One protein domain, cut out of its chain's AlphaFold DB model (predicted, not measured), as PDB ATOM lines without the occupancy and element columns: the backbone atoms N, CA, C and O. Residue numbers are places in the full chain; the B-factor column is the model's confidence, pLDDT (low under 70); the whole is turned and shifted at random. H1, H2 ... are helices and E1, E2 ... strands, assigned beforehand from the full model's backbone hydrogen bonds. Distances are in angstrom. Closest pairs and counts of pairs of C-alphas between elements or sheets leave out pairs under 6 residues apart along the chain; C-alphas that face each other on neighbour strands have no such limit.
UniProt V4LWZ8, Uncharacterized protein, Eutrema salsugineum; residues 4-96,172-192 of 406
ATOM      1  N   ILE A   4     149.943 227.849 119.829       56.19
ATOM      2  CA  ILE A   4     149.869 226.798 120.857       56.19
ATOM      3  C   ILE A   4     149.402 227.431 122.173       56.19
ATOM      4  O   ILE A   4     148.535 226.895 122.851       56.19
ATOM      5  N   LEU A   5     149.872 228.648 122.463       55.28
ATOM      6  CA  LEU A   5     149.502 229.406 123.657       55.28
ATOM      7  C   LEU A   5     148.024 229.830 123.707       55.28
ATOM      8  O   LEU A   5     147.550 230.158 124.795       55.28
ATOM      9  N   SER A   6     147.327 229.851 122.563       53.62
ATOM     10  CA  SER A   6     145.917 230.252 122.442       53.62
ATOM     11  C   SER A   6     144.940 229.078 122.492       53.62
ATOM     12  O   SER A   6     143.811 229.268 122.922       53.62
ATOM     13  N   TYR A   7     145.352 227.890 122.035       56.22
ATOM     14  CA  TYR A   7     144.472 226.713 121.934       56.22
ATOM     15  C   TYR A   7     144.753 225.641 122.988       56.22
ATOM     16  O   TYR A   7     143.887 224.818 123.270       56.22
ATOM     17  N   LEU A   8     145.947 225.651 123.578       58.75
ATOM     18  CA  LEU A   8     146.353 224.717 124.619       58.75
ATOM     19  C   LEU A   8     146.509 225.479 125.932       58.75
ATOM     20  O   LEU A   8     147.616 225.664 126.441       58.75
ATOM     21  N   GLU A   9     145.389 225.966 126.469       51.53
ATOM     22  CA  GLU A   9     145.356 226.457 127.843       51.53
ATOM     23  C   GLU A   9     145.745 225.303 128.776       51.53
ATOM     24  O   GLU A   9     144.966 224.389 129.000       51.53
ATOM     25  N   LEU A  10     146.976 225.369 129.301       55.56
ATOM     26  CA  LEU A  10     147.487 224.584 130.437       55.56
ATOM     27  C   LEU A  10     147.974 223.153 130.133       55.56
ATOM     28  O   LEU A  10     148.126 222.355 131.051       55.56
ATOM     29  N   SER A  11     148.312 222.840 128.879       58.91
ATOM     30  CA  SER A  11     149.141 221.652 128.593       58.91
ATOM     31  C   SER A  11     150.606 221.892 128.986       58.91
ATOM     32  O   SER A  11     151.090 223.023 128.885       58.91
ATOM     33  N   PHE A  12     151.323 220.825 129.352       68.69
ATOM     34  CA  PHE A  12     152.782 220.808 129.542       68.69
ATOM     35  C   PHE A  12     153.521 221.545 128.408       68.69
ATOM     36  O   PHE A  12     154.374 222.396 128.649       68.69
ATOM     37  N   ILE A  13     153.085 221.344 127.160       76.12
ATOM     38  CA  ILE A  13     153.650 222.005 125.973       76.12
ATOM     39  C   ILE A  13     153.562 223.529 126.059       76.12
ATOM     40  O   ILE A  13     154.459 224.227 125.596       76.12
ATOM     41  N   ARG A  14     152.494 224.087 126.639       75.75
ATOM     42  CA  ARG A  14     152.365 225.542 126.788       75.75
ATOM     43  C   ARG A  14     153.480 226.104 127.665       75.75
ATOM     44  O   ARG A  14     153.956 227.200 127.377       75.75
ATOM     45  N   GLN A  15     153.839 225.393 128.734       77.19
ATOM     46  CA  GLN A  15     154.907 225.809 129.634       77.19
ATOM     47  C   GLN A  15     156.261 225.693 128.933       77.19
ATOM     48  O   GLN A  15     156.958 226.700 128.829       77.19
ATOM     49  N   VAL A  16     156.539 224.538 128.323       81.44
ATOM     50  CA  VAL A  16     157.769 224.294 127.550       81.44
ATOM     51  C   VAL A  16     157.966 225.353 126.463       81.44
ATOM     52  O   VAL A  16     159.012 225.982 126.394       81.44
ATOM     53  N   VAL A  17     156.935 225.661 125.670       83.94
ATOM     54  CA  VAL A  17     157.031 226.669 124.597       83.94
ATOM     55  C   VAL A  17     157.315 228.077 125.133       83.94
ATOM     56  O   VAL A  17     157.949 228.877 124.445       83.94
ATOM     57  N   LYS A  18     156.821 228.426 126.328       84.00
ATOM     58  CA  LYS A  18     157.107 229.733 126.941       84.00
ATOM     59  C   LYS A  18     158.546 229.821 127.430       84.00
ATOM     60  O   LYS A  18     159.173 230.856 127.217       84.00
ATOM     61  N   GLU A  19     159.024 228.769 128.087       85.81
ATOM     62  CA  GLU A  19     160.395 228.673 128.592       85.81
ATOM     63  C   GLU A  19     161.388 228.690 127.430       85.81
ATOM     64  O   GLU A  19     162.247 229.573 127.383       85.81
ATOM     65  N   ASP A  20     161.163 227.849 126.418       86.94
ATOM     66  CA  ASP A  20     161.953 227.822 125.189       86.94
ATOM     67  C   ASP A  20     161.997 229.193 124.529       86.94
ATOM     68  O   ASP A  20     163.069 229.682 124.193       86.94
ATOM     69  N   HIS A  21     160.863 229.880 124.379       87.31
ATOM     70  CA  HIS A  21     160.870 231.215 123.782       87.31
ATOM     71  C   HIS A  21     161.739 232.214 124.573       87.31
ATOM     72  O   HIS A  21     162.358 233.091 123.968       87.31
ATOM     73  N   GLY A  22     161.774 232.110 125.904       89.88
ATOM     74  CA  GLY A  22     162.654 232.918 126.753       89.88
ATOM     75  C   GLY A  22     164.128 232.614 126.490       89.88
ATOM     76  O   GLY A  22     164.879 233.520 126.135       89.88
ATOM     77  N   LEU A  23     164.498 231.335 126.558       90.12
ATOM     78  CA  LEU A  23     165.872 230.871 126.343       90.12
ATOM     79  C   LEU A  23     166.376 231.197 124.933       90.12
ATOM     80  O   LEU A  23     167.470 231.716 124.762       90.12
ATOM     81  N   ILE A  24     165.547 230.991 123.905       91.56
ATOM     82  CA  ILE A  24     165.889 231.320 122.513       91.56
ATOM     83  C   ILE A  24     166.196 232.811 122.353       91.56
ATOM     84  O   ILE A  24     167.080 233.192 121.587       91.56
ATOM     85  N   TYR A  25     165.443 233.664 123.046       92.75
ATOM     86  CA  TYR A  25     165.663 235.101 123.000       92.75
ATOM     87  C   TYR A  25     166.972 235.500 123.695       92.75
ATOM     88  O   TYR A  25     167.688 236.368 123.192       92.75
ATOM     89  N   GLU A  26     167.287 234.866 124.825       94.00
ATOM     90  CA  GLU A  26     168.558 235.049 125.529       94.00
ATOM     91  C   GLU A  26     169.736 234.581 124.662       94.00
ATOM     92  O   GLU A  26     170.634 235.384 124.407       94.00
ATOM     93  N   ASP A  27     169.662 233.378 124.079       93.31
ATOM     94  CA  ASP A  27     170.665 232.838 123.147       93.31
ATOM     95  C   ASP A  27     170.937 233.805 121.986       93.31
ATOM     96  O   ASP A  27     172.086 234.104 121.656       93.31
ATOM     97  N   TRP A  28     169.872 234.317 121.358       93.94
ATOM     98  CA  TRP A  28     169.980 235.277 120.258       93.94
ATOM     99  C   TRP A  28     170.706 236.549 120.700       93.94
ATOM    100  O   TRP A  28     171.600 237.045 120.009       93.94
ATOM    101  N   LYS A  29     170.341 237.073 121.872       93.75
ATOM    102  CA  LYS A  29     170.913 238.301 122.417       93.75
ATOM    103  C   LYS A  29     172.384 238.139 122.804       93.75
ATOM    104  O   LYS A  29     173.148 239.087 122.648       93.75
ATOM    105  N   GLU A  30     172.776 236.979 123.314       94.19
ATOM    106  CA  GLU A  30     174.149 236.723 123.759       94.19
ATOM    107  C   GLU A  30     175.067 236.274 122.624       94.19
ATOM    108  O   GLU A  30     176.232 236.660 122.602       94.19
ATOM    109  N   SER A  31     174.548 235.509 121.662       90.44
ATOM    110  CA  SER A  31     175.368 234.867 120.628       90.44
ATOM    111  C   SER A  31     175.295 235.569 119.275       90.44
ATOM    112  O   SER A  31     176.312 235.700 118.601       90.44
ATOM    113  N   ILE A  32     174.116 236.047 118.860       89.75
ATOM    114  CA  ILE A  32     173.909 236.597 117.508       89.75
ATOM    115  C   ILE A  32     174.073 238.116 117.482       89.75
ATOM    116  O   ILE A  32     174.721 238.655 116.585       89.75
ATOM    117  N   VAL A  33     173.541 238.826 118.481       89.19
ATOM    118  CA  VAL A  33     173.640 240.294 118.533       89.19
ATOM    119  C   VAL A  33     175.094 240.792 118.515       89.19
ATOM    120  O   VAL A  33     175.356 241.737 117.769       89.19
ATOM    121  N   PRO A  34     176.071 240.191 119.226       89.94
ATOM    122  CA  PRO A  34     177.462 240.648 119.139       89.94
ATOM    123  C   PRO A  34     178.067 240.504 117.736       89.94
ATOM    124  O   PRO A  34     178.840 241.366 117.306       89.94
ATOM    125  N   LEU A  35     177.661 239.465 116.998       85.19
ATOM    126  CA  LEU A  35     178.139 239.192 115.641       85.19
ATOM    127  C   LEU A  35     177.630 240.210 114.621       85.19
ATOM    128  O   LEU A  35     178.272 240.397 113.593       85.19
ATOM    129  N   SER A  36     176.540 240.929 114.914       79.94
ATOM    130  CA  SER A  36     176.007 241.963 114.012       79.94
ATOM    131  C   SER A  36     177.039 243.041 113.651       79.94
ATOM    132  O   SER A  36     177.009 243.587 112.552       79.94
ATOM    133  N   SER A  37     177.990 243.306 114.552       78.50
ATOM    134  CA  SER A  37     179.083 244.262 114.342       78.50
ATOM    135  C   SER A  37     180.253 243.717 113.510       78.50
ATOM    136  O   SER A  37     181.031 244.504 112.972       78.50
ATOM    137  N   SER A  38     180.373 242.391 113.394       84.19
ATOM    138  CA  SER A  38     181.433 241.687 112.662       84.19
ATOM    139  C   SER A  38     180.933 241.022 111.376       84.19
ATOM    140  O   SER A  38     181.680 240.267 110.752       84.19
ATOM    141  N   LEU A  39     179.684 241.288 110.976       82.19
ATOM    142  CA  LEU A  39     179.108 240.737 109.756       82.19
ATOM    143  C   LEU A  39     179.859 241.243 108.510       82.19
ATOM    144  O   LEU A  39     180.122 242.444 108.385       82.19
ATOM    145  N   PRO A  40     180.184 240.347 107.563       85.25
ATOM    146  CA  PRO A  40     180.702 240.723 106.255       85.25
ATOM    147  C   PRO A  40     179.769 241.686 105.505       85.25
ATOM    148  O   PRO A  40     178.549 241.619 105.631       85.25
ATOM    149  N   SER A  41     180.330 242.550 104.658       82.12
ATOM    150  CA  SER A  41     179.568 243.570 103.917       82.12
ATOM    151  C   SER A  41     178.576 243.016 102.886       82.12
ATOM    152  O   SER A  41     177.716 243.756 102.413       82.12
ATOM    153  N   ASN A  42     178.689 241.736 102.520       86.00
ATOM    154  CA  ASN A  42     177.774 241.034 101.620       86.00
ATOM    155  C   ASN A  42     176.573 240.398 102.341       86.00
ATOM    156  O   ASN A  42     175.760 239.746 101.686       86.00
ATOM    157  N   VAL A  43     176.466 240.560 103.661       83.81
ATOM    158  CA  VAL A  43     175.398 239.978 104.469       83.81
ATOM    159  C   VAL A  43     174.451 241.074 104.940       83.81
ATOM    160  O   VAL A  43     174.880 242.078 105.505       83.81
ATOM    161  N   ASP A  44     173.157 240.872 104.711       84.06
ATOM    162  CA  ASP A  44     172.117 241.779 105.182       84.06
ATOM    163  C   ASP A  44     171.945 241.661 106.712       84.06
ATOM    164  O   ASP A  44     171.577 240.585 107.196       84.06
ATOM    165  N   PRO A  45     172.182 242.734 107.494       79.31
ATOM    166  CA  PRO A  45     172.006 242.709 108.946       79.31
ATOM    167  C   PRO A  45     170.576 242.373 109.386       79.31
ATOM    168  O   PRO A  45     170.392 241.770 110.447       79.31
ATOM    169  N   ASP A  46     169.570 242.703 108.568       82.38
ATOM    170  CA  ASP A  46     168.165 242.426 108.885       82.38
ATOM    171  C   ASP A  46     167.849 240.917 108.845       82.38
ATOM    172  O   ASP A  46     166.896 240.463 109.478       82.38
ATOM    173  N   SER A  47     168.701 240.105 108.200       84.81
ATOM    174  CA  SER A  47     168.574 238.639 108.167       84.81
ATOM    175  C   SER A  47     168.919 237.950 109.500       84.81
ATOM    176  O   SER A  47     168.697 236.750 109.645       84.81
ATOM    177  N   PHE A  48     169.439 238.691 110.488       86.75
ATOM    178  CA  PHE A  48     169.834 238.177 111.811       86.75
ATOM    179  C   PHE A  48     168.900 238.651 112.932       86.75
ATOM    180  O   PHE A  48     169.237 238.582 114.120       86.75
ATOM    181  N   GLY A  49     167.709 239.134 112.570       89.88
ATOM    182  CA  GLY A  49     166.670 239.489 113.522       89.88
ATOM    183  C   GLY A  49     166.174 238.294 114.344       89.88
ATOM    184  O   GLY A  49     166.379 237.122 114.026       89.88
ATOM    185  N   ILE A  50     165.470 238.594 115.439       90.62
ATOM    186  CA  ILE A  50     164.912 237.564 116.327       90.62
ATOM    187  C   ILE A  50     163.914 236.643 115.606       90.62
ATOM    188  O   ILE A  50     163.788 235.471 115.952       90.62
ATOM    189  N   LYS A  51     163.189 237.149 114.599       91.62
ATOM    190  CA  LYS A  51     162.200 236.350 113.861       91.62
ATOM    191  C   LYS A  51     162.881 235.326 112.964       91.62
ATOM    192  O   LYS A  51     162.431 234.185 112.899       91.62
ATOM    193  N   GLU A  52     163.957 235.737 112.315       91.62
ATOM    194  CA  GLU A  52     164.792 234.935 111.432       91.62
ATOM    195  C   GLU A  52     165.525 233.871 112.254       91.62
ATOM    196  O   GLU A  52     165.505 232.698 111.892       91.62
ATOM    197  N   TYR A  53     166.040 234.242 113.430       92.00
ATOM    198  CA  TYR A  53     166.631 233.294 114.373       92.00
ATOM    199  C   TYR A  53     165.620 232.253 114.875       92.00
ATOM    200  O   TYR A  53     165.899 231.054 114.866       92.00
ATOM    201  N   LEU A  54     164.407 232.681 115.248       91.75
ATOM    202  CA  LEU A  54     163.321 231.767 115.619       91.75
ATOM    203  C   LEU A  54     162.938 230.834 114.461       91.75
ATOM    204  O   LEU A  54     162.671 229.652 114.694       91.75
ATOM    205  N   ALA A  55     162.909 231.343 113.227       92.19
ATOM    206  CA  ALA A  55     162.629 230.543 112.039       92.19
ATOM    207  C   ALA A  55     163.735 229.509 111.783       92.19
ATOM    208  O   ALA A  55     163.428 228.332 111.605       92.19
ATOM    209  N   ALA A  56     165.004 229.917 111.850       92.81
ATOM    210  CA  ALA A  56     166.156 229.035 111.699       92.81
ATOM    211  C   ALA A  56     166.183 227.946 112.782       92.81
ATOM    212  O   ALA A  56     166.293 226.766 112.460       92.81
ATOM    213  N   LYS A  57     165.979 228.304 114.057       92.12
ATOM    214  CA  LYS A  57     165.927 227.325 115.158       92.12
ATOM    215  C   LYS A  57     164.747 226.361 115.013       92.12
ATOM    216  O   LYS A  57     164.905 225.171 115.264       92.12
ATOM    217  N   SER A  58     163.592 226.844 114.543       91.50
ATOM    218  CA  SER A  58     162.438 225.982 114.236       91.50
ATOM    219  C   SER A  58     162.731 225.008 113.088       91.50
ATOM    220  O   SER A  58     162.288 223.862 113.131       91.50
ATOM    221  N   LEU A  59     163.479 225.438 112.065       93.19
ATOM    222  CA  LEU A  59     163.911 224.565 110.969       93.19
ATOM    223  C   LEU A  59     164.883 223.499 111.471       93.19
ATOM    224  O   LEU A  59     164.625 222.318 111.272       93.19
ATOM    225  N   ILE A  60     165.931 223.893 112.194       93.12
ATOM    226  CA  ILE A  60     166.914 222.957 112.756       93.12
ATOM    227  C   ILE A  60     166.214 221.922 113.647       93.12
ATOM    228  O   ILE A  60     166.402 220.723 113.458       93.12
ATOM    229  N   ALA A  61     165.325 222.359 114.543       91.00
ATOM    230  CA  ALA A  61     164.594 221.463 115.440       91.00
ATOM    231  C   ALA A  61     163.668 220.461 114.721       91.00
ATOM    232  O   ALA A  61     163.331 219.432 115.303       91.00
ATOM    233  N   SER A  62     163.240 220.757 113.489       92.94
ATOM    234  CA  SER A  62     162.274 219.944 112.735       92.94
ATOM    235  C   SER A  62     162.861 219.174 111.548       92.94
ATOM    236  O   SER A  62     162.147 218.377 110.932       92.94
ATOM    237  N   ARG A  63     164.120 219.443 111.177       94.50
ATOM    238  CA  ARG A  63     164.747 218.934 109.943       94.50
ATOM    239  C   ARG A  63     166.177 218.424 110.117       94.50
ATOM    240  O   ARG A  63     166.681 217.787 109.198       94.50
ATOM    241  N   SER A  64     166.840 218.709 111.238       94.00
ATOM    242  CA  SER A  64     168.177 218.163 111.487       94.00
ATOM    243  C   SER A  64     168.123 216.672 111.833       94.00
ATOM    244  O   SER A  64     167.142 216.180 112.388       94.00
ATOM    245  N   PHE A  65     169.200 215.969 111.497       92.56
ATOM    246  CA  PHE A  65     169.435 214.562 111.796       92.56
ATOM    247  C   PHE A  65     170.627 214.449 112.729       92.56
ATOM    248  O   PHE A  65     171.604 215.178 112.565       92.56
ATOM    249  N   GLN A  66     170.572 213.507 113.667       90.69
ATOM    250  CA  GLN A  66     171.773 213.073 114.365       90.69
ATOM    251  C   GLN A  66     172.606 212.236 113.392       90.69
ATOM    252  O   GLN A  66     172.127 211.210 112.914       90.69
ATOM    253  N   ILE A  67     173.809 212.706 113.072       88.88
ATOM    254  CA  ILE A  67     174.716 212.065 112.119       88.88
ATOM    255  C   ILE A  67     175.513 210.979 112.842       88.88
ATOM    256  O   ILE A  67     175.323 209.799 112.574       88.88
ATOM    257  N   ASP A  68     176.350 211.379 113.796       86.31
ATOM    258  CA  ASP A  68     177.141 210.496 114.652       86.31
ATOM    259  C   ASP A  68     177.634 211.273 115.892       86.31
ATOM    260  O   ASP A  68     177.288 212.443 116.092       86.31
ATOM    261  N   ASP A  69     178.417 210.618 116.749       86.62
ATOM    262  CA  ASP A  69     178.952 211.219 117.979       86.62
ATOM    263  C   ASP A  69     179.998 212.316 117.719       86.62
ATOM    264  O   ASP A  69     180.248 213.150 118.592       86.62
ATOM    265  N   TYR A  70     180.615 212.330 116.534       87.31
ATOM    266  CA  TYR A  70     181.667 213.275 116.173       87.31
ATOM    267  C   TYR A  70     181.098 214.550 115.528       87.31
ATOM    268  O   TYR A  70     181.417 215.662 115.951       87.31
ATOM    269  N   HIS A  71     180.223 214.399 114.537       87.06
ATOM    270  CA  HIS A  71     179.582 215.470 113.779       87.06
ATOM    271  C   HIS A  71     178.331 216.030 114.474       87.06
ATOM    272  O   HIS A  71     177.925 217.160 114.195       87.06
ATOM    273  N   GLY A  72     177.707 215.272 115.379       90.44
ATOM    274  CA  GLY A  72     176.515 215.704 116.102       90.44
ATOM    275  C   GLY A  72     175.275 215.780 115.208       90.44
ATOM    276  O   GLY A  72     174.977 214.852 114.457       90.44
ATOM    277  N   SER A  73     174.515 216.877 115.307       91.25
ATOM    278  CA  SER A  73     173.312 217.092 114.495       91.25
ATOM    279  C   SER A  73     173.596 217.967 113.272       91.25
ATOM    280  O   SER A  73     174.162 219.051 113.399       91.25
ATOM    281  N   GLY A  74     173.131 217.544 112.097       92.44
ATOM    282  CA  GLY A  74     173.313 218.271 110.841       92.44
ATOM    283  C   GLY A  74     172.067 218.282 109.963       92.44
ATOM    284  O   GLY A  74     171.153 217.474 110.116       92.44
ATOM    285  N   MET A  75     172.013 219.234 109.034       93.69
ATOM    286  CA  MET A  75     170.972 219.280 108.008       93.69
ATOM    287  C   MET A  75     171.381 218.353 106.865       93.69
ATOM    288  O   MET A  75     172.456 218.533 106.298       93.69
ATOM    289  N   VAL A  76     170.527 217.387 106.521       92.44
ATOM    290  CA  VAL A  76     170.812 216.395 105.476       92.44
ATOM    291  C   VAL A  76     169.829 216.594 104.321       92.44
ATOM    292  O   VAL A  76     168.684 216.140 104.410       92.44
ATOM    293  N   PRO A  77     170.240 217.286 103.238       91.62
ATOM    294  CA  PRO A  77     169.390 217.476 102.070       91.62
ATOM    295  C   PRO A  77     168.888 216.139 101.516       91.62
ATOM    296  O   PRO A  77     169.599 215.137 101.562       91.62
ATOM    297  N   LEU A  78     167.675 216.137 100.960       90.25
ATOM    298  CA  LEU A  78     166.937 214.959 100.473       90.25
ATOM    299  C   LEU A  78     166.415 214.042 101.583       90.25
ATOM    300  O   LEU A  78     165.263 213.621 101.505       90.25
ATOM    301  N   ALA A  79     167.206 213.748 102.616       92.19
ATOM    302  CA  ALA A  79     166.745 212.946 103.750       92.19
ATOM    303  C   ALA A  79     165.635 213.662 104.540       92.19
ATOM    304  O   ALA A  79     164.682 213.032 104.997       92.19
ATOM    305  N   ASP A  80     165.718 214.989 104.641       93.00
ATOM    306  CA  ASP A  80     164.755 215.844 105.343       93.00
ATOM    307  C   ASP A  80     163.405 216.035 104.616       93.00
ATOM    308  O   ASP A  80     162.485 216.659 105.161       93.00
ATOM    309  N   LEU A  81     163.269 215.486 103.402       94.31
ATOM    310  CA  LEU A  81     162.033 215.497 102.615       94.31
ATOM    311  C   LEU A  81     161.009 214.472 103.121       94.31
ATOM    312  O   LEU A  81     159.804 214.677 102.964       94.31
ATOM    313  N   PHE A  82     161.477 213.361 103.687       94.62
ATOM    314  CA  PHE A  82     160.623 212.235 104.038       94.62
ATOM    315  C   PHE A  82     159.854 212.492 105.331       94.62
ATOM    316  O   PHE A  82     160.441 212.758 106.378       94.62
ATOM    317  N   ASN A  83     158.526 212.382 105.258       94.44
ATOM    318  CA  ASN A  83     157.650 212.607 106.401       94.44
ATOM    319  C   ASN A  83     157.751 211.485 107.438       94.44
ATOM    320  O   ASN A  83     158.120 210.356 107.130       94.44
ATOM    321  N   HIS A  84     157.365 211.803 108.669       92.88
ATOM    322  CA  HIS A  84     157.305 210.845 109.762       92.88
ATOM    323  C   HIS A  84     156.096 209.920 109.660       92.88
ATOM    324  O   HIS A  84     155.009 210.362 109.280       92.88
ATOM    325  N   LYS A  85     156.274 208.680 110.116       90.25
ATOM    326  CA  LYS A  85     155.177 207.834 110.567       90.25
ATOM    327  C   LYS A  85     155.608 206.955 111.735       90.25
ATOM    328  O   LYS A  85     156.544 206.164 111.606       90.25
ATOM    329  N   THR A  86     154.904 207.053 112.858       86.56
ATOM    330  CA  THR A  86     155.234 206.270 114.055       86.56
ATOM    331  C   THR A  86     155.107 204.763 113.813       86.56
ATOM    332  O   THR A  86     154.039 204.275 113.440       86.56
ATOM    333  N   GLY A  87     156.184 204.008 114.073       80.38
ATOM    334  CA  GLY A  87     156.203 202.536 114.039       80.38
ATOM    335  C   GLY A  87     155.908 201.913 112.668       80.38
ATOM    336  O   GLY A  87     155.611 200.721 112.572       80.38
ATOM    337  N   ALA A  88     155.927 202.718 111.607       84.12
ATOM    338  CA  ALA A  88     155.601 202.299 110.253       84.12
ATOM    339  C   ALA A  88     156.471 203.031 109.226       84.12
ATOM    340  O   ALA A  88     155.975 203.463 108.189       84.12
ATOM    341  N   GLU A  89     157.761 203.159 109.529       90.06
ATOM    342  CA  GLU A  89     158.768 203.661 108.604       90.06
ATOM    343  C   GLU A  89     159.028 202.675 107.465       90.06
ATOM    344  O   GLU A  89     159.025 201.453 107.653       90.06
ATOM    345  N   ASP A  90     159.239 203.238 106.285       93.31
ATOM    346  CA  ASP A  90     159.587 202.544 105.053       93.31
ATOM    347  C   ASP A  90     161.072 202.686 104.728       93.31
ATOM    348  O   ASP A  90     161.625 201.857 104.004       93.31
ATOM    349  N   ILE A  91     161.709 203.723 105.275       92.44
ATOM    350  CA  ILE A  91     163.126 204.039 105.121       92.44
ATOM    351  C   ILE A  91     163.784 204.335 106.468       92.44
ATOM    352  O   ILE A  91     163.123 204.762 107.416       92.44
ATOM    353  N   HIS A  92     165.098 204.139 106.526       91.75
ATOM    354  CA  HIS A  92     165.922 204.393 107.696       91.75
ATOM    355  C   HIS A  92     167.212 205.131 107.321       91.75
ATOM    356  O   HIS A  92     167.857 204.803 106.324       91.75
ATOM    357  N   PHE A  93     167.574 206.126 108.127       91.00
ATOM    358  CA  PHE A  93     168.793 206.913 107.963       91.00
ATOM    359  C   PHE A  93     169.970 206.249 108.687       91.00
ATOM    360  O   PHE A  93     169.840 205.868 109.847       91.00
ATOM    361  N   THR A  94     171.126 206.144 108.031       87.25
ATOM    362  CA  THR A  94     172.342 205.551 108.611       87.25
ATOM    363  C   THR A  94     173.582 206.303 108.134       87.25
ATOM    364  O   THR A  94     173.720 206.577 106.941       87.25
ATOM    365  N   ALA A  95     174.494 206.612 109.056       82.38
ATOM    366  CA  ALA A  95     175.843 207.074 108.747       82.38
ATOM    367  C   ALA A  95     176.801 205.875 108.818       82.38
ATOM    368  O   ALA A  95     176.820 205.164 109.822       82.38
ATOM    369  N   GLU A  96     177.562 205.603 107.756       68.00
ATOM    370  CA  GLU A  96     178.594 204.562 107.802       68.00
ATOM    371  C   GLU A  96     179.817 205.087 108.552       68.00
ATOM    372  O   GLU A  96     180.472 206.017 108.088       68.00
ATOM    373  N   LYS A 172     173.377 207.378 104.253       90.19
ATOM    374  CA  LYS A 172     172.472 206.513 103.486       90.19
ATOM    375  C   LYS A 172     171.046 206.609 104.011       90.19
ATOM    376  O   LYS A 172     170.810 206.677 105.213       90.19
ATOM    377  N   MET A 173     170.093 206.572 103.083       91.38
ATOM    378  CA  MET A 173     168.675 206.369 103.366       91.38
ATOM    379  C   MET A 173     168.263 205.027 102.758       91.38
ATOM    380  O   MET A 173     168.250 204.874 101.537       91.38
ATOM    381  N   ILE A 174     167.990 204.041 103.607       91.94
ATOM    382  CA  ILE A 174     167.841 202.634 103.223       91.94
ATOM    383  C   ILE A 174     166.372 202.237 103.320       91.94
ATOM    384  O   ILE A 174     165.740 202.489 104.339       91.94
ATOM    385  N   MET A 175     165.830 201.586 102.289       93.06
ATOM    386  CA  MET A 175     164.481 201.010 102.336       93.06
ATOM    387  C   MET A 175     164.442 199.832 103.317       93.06
ATOM    388  O   MET A 175     165.176 198.862 103.144       93.06
ATOM    389  N   VAL A 176     163.544 199.882 104.298       92.62
ATOM    390  CA  VAL A 176     163.296 198.792 105.256       92.62
ATOM    391  C   VAL A 176     162.012 198.019 104.952       92.62
ATOM    392  O   VAL A 176     161.836 196.894 105.420       92.62
ATOM    393  N   LYS A 177     161.102 198.593 104.150       90.69
ATOM    394  CA  LYS A 177     159.846 197.950 103.725       90.69
ATOM    395  C   LYS A 177     159.573 198.195 102.245       90.69
ATOM    396  O   LYS A 177     159.959 199.210 101.672       90.69
ATOM    397  N   ASN A 178     158.869 197.256 101.617       92.50
ATOM    398  CA  ASN A 178     158.418 197.413 100.235       92.50
ATOM    399  C   ASN A 178     157.246 198.400 100.168       92.50
ATOM    400  O   ASN A 178     156.200 198.154 100.770       92.50
ATOM    401  N   VAL A 179     157.393 199.461  99.373       93.31
ATOM    402  CA  VAL A 179     156.360 200.487  99.174       93.31
ATOM    403  C   VAL A 179     155.752 200.359  97.771       93.31
ATOM    404  O   VAL A 179     156.492 200.316  96.785       93.31
ATOM    405  N   PRO A 180     154.414 200.288  97.633       95.19
ATOM    406  CA  PRO A 180     153.758 200.255  96.329       95.19
ATOM    407  C   PRO A 180     154.045 201.505  95.491       95.19
ATOM    408  O   PRO A 180     154.112 202.619  96.007       95.19
ATOM    409  N   ALA A 181     154.128 201.337  94.171       95.94
ATOM    410  CA  ALA A 181     154.311 202.462  93.260       95.94
ATOM    411  C   ALA A 181     153.189 203.506  93.424       95.94
ATOM    412  O   ALA A 181     152.003 203.176  93.357       95.94
ATOM    413  N   GLY A 182     153.577 204.769  93.616       95.25
ATOM    414  CA  GLY A 182     152.659 205.892  93.828       95.25
ATOM    415  C   GLY A 182     152.242 206.126  95.285       95.25
ATOM    416  O   GLY A 182     151.533 207.099  95.539       95.25
ATOM    417  N   ALA A 183     152.671 205.284  96.231       95.00
ATOM    418  CA  ALA A 183     152.515 205.557  97.656       95.00
ATOM    419  C   ALA A 183     153.635 206.475  98.176       95.00
ATOM    420  O   ALA A 183     154.742 206.504  97.637       95.00
ATOM    421  N   GLU A 184     153.320 207.242  99.218       95.38
ATOM    422  CA  GLU A 184     154.300 208.041  99.955       95.38
ATOM    423  C   GLU A 184     155.236 207.129 100.756       95.38
ATOM    424  O   GLU A 184     154.809 206.087 101.251       95.38
ATOM    425  N   VAL A 185     156.502 207.533 100.864       95.38
ATOM    426  CA  VAL A 185     157.552 206.829 101.607       95.38
ATOM    427  C   VAL A 185     157.788 207.571 102.918       95.38
ATOM    428  O   VAL A 185     158.068 208.773 102.899       95.38
ATOM    429  N   PHE A 186     157.688 206.863 104.042       94.62
ATOM    430  CA  PHE A 186     157.807 207.458 105.372       94.62
ATOM    431  C   PHE A 186     159.132 207.117 106.057       94.62
ATOM    432  O   PHE A 186     159.599 205.982 106.020       94.62
ATOM    433  N   ASN A 187     159.697 208.098 106.750       93.94
ATOM    434  CA  ASN A 187     160.795 207.941 107.696       93.94
ATOM    435  C   ASN A 187     160.257 207.840 109.142       93.94
ATOM    436  O   ASN A 187     159.093 208.134 109.423       93.94
ATOM    437  N   THR A 188     161.120 207.481 110.092       90.75
ATOM    438  CA  THR A 188     160.880 207.660 111.526       90.75
ATOM    439  C   THR A 188     161.725 208.808 112.074       90.75
ATOM    440  O   THR A 188     162.909 208.929 111.782       90.75
ATOM    441  N   TYR A 189     161.117 209.669 112.888       90.19
ATOM    442  CA  TYR A 189     161.807 210.739 113.614       90.19
ATOM    443  C   TYR A 189     162.170 210.287 115.039       90.19
ATOM    444  O   TYR A 189     162.568 211.100 115.872       90.19
ATOM    445  N   GLY A 190     161.994 208.992 115.326       87.00
ATOM    446  CA  GLY A 190     162.105 208.395 116.651       87.00
ATOM    447  C   GLY A 190     160.749 208.022 117.251       87.00
ATOM    448  O   GLY A 190     159.686 208.255 116.674       87.00
ATOM    449  N   LEU A 191     160.802 207.422 118.439       89.44
ATOM    450  CA  LEU A 191     159.630 206.987 119.200       89.44
ATOM    451  C   LEU A 191     159.156 208.142 120.088       89.44
ATOM    452  O   LEU A 191     159.616 208.300 121.217       89.44
ATOM    453  N   MET A 192     158.298 209.007 119.545       89.06
ATOM    454  CA  MET A 192     157.913 210.268 120.187       89.06
ATOM    455  C   MET A 192     156.404 210.352 120.407       89.06
ATOM    456  O   MET A 192     155.621 210.067 119.503       89.06
TER     457      MET A 192
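Overview. This is residues 4 to 96 and 172 to 192 of the 406 residues of an uncharacterized protein of Eutrema salsugineum (UniProt V4LWZ8). Two helices, H2 and H5, meet as a V, with the short H3 and H4 near its corner; from the other end of H5 the chain runs straight into a strand hairpin, E1 and E2. Beyond the hairpin lies a second small ladder of two strands, E3 and E4, with two long loops, residues 76 to 90 and 176 to 192, while residues 7 to 12 stick out at the far end of H2. The printed part has 114 residues, with five named helices and then four named strands along the chain, in two separate antiparallel sheets, E1 - E2 and E3 - E4. The class is mixed, helices and strands. The whole is loose, with a radius of gyration of the C-alphas of 18.4 A and spans of 52 by 42 by 30 A.

Arrangement. E1, residues 64 to 68, and E2, residues 72 to 75, form an antiparallel hairpin, with N 65 and O 74 within hydrogen-bond range at 2.8 A. E3, residues 91 to 95, and E4, residues 172 to 175, are antiparallel neighbours at 153 degrees, with N 92 and O 174 2.8 A apart. The closest C-alphas of E1 and E3 are those of Ile 67 and Ala 95, 6.1 A. H5, residues 50 to 63, has a tight link to E1. H2, residues 12 to 32, touches H5 with its residues 24 to 28 alone, closest at the C-alphas of Trp 28 and Ile 50, 6.8 A. Their tilt is steep, 61 degrees, opposite ways. H3, residues 34 to 37, and H4, residues 45 to 48, are close but not clearly touching; their closest C-alphas, of Ser 36 and Pro 45, are 6.5 A apart. H1, residues 4 to 7, and H2 only just touch, only at the corner by their link, with 3 pairs of C-alphas within 8 A; the closest are those of Leu 5 and Arg 14, 5.7 A. H2 is apart from the four strands. Every O i to N i+4 pair is within hydrogen-bond range in H2 and H5; H1, H3 and H4 are too short for such a pair.

Along the chain. H1 begins at C-alpha 4, (149.869, 226.798, 120.857). H2 is 29.0 A long and H5 19.7 A. E3 is 13.6 A long and E1 12.2 A. E4 ends at C-alpha 175, (164.481, 201.010, 102.336).

Size, cuts and confidence. The C-alphas farthest apart are those of Ser 37 and Pro 180, 53.9 A. Residues 97 to 171 are not printed, and C-alphas 96 and 172 are 7.7 A apart across the cut. The link from E2 to E3 is long. The mean pLDDT of the printed part is 86.7; residues 4 to 12 and residue 96 are under 70.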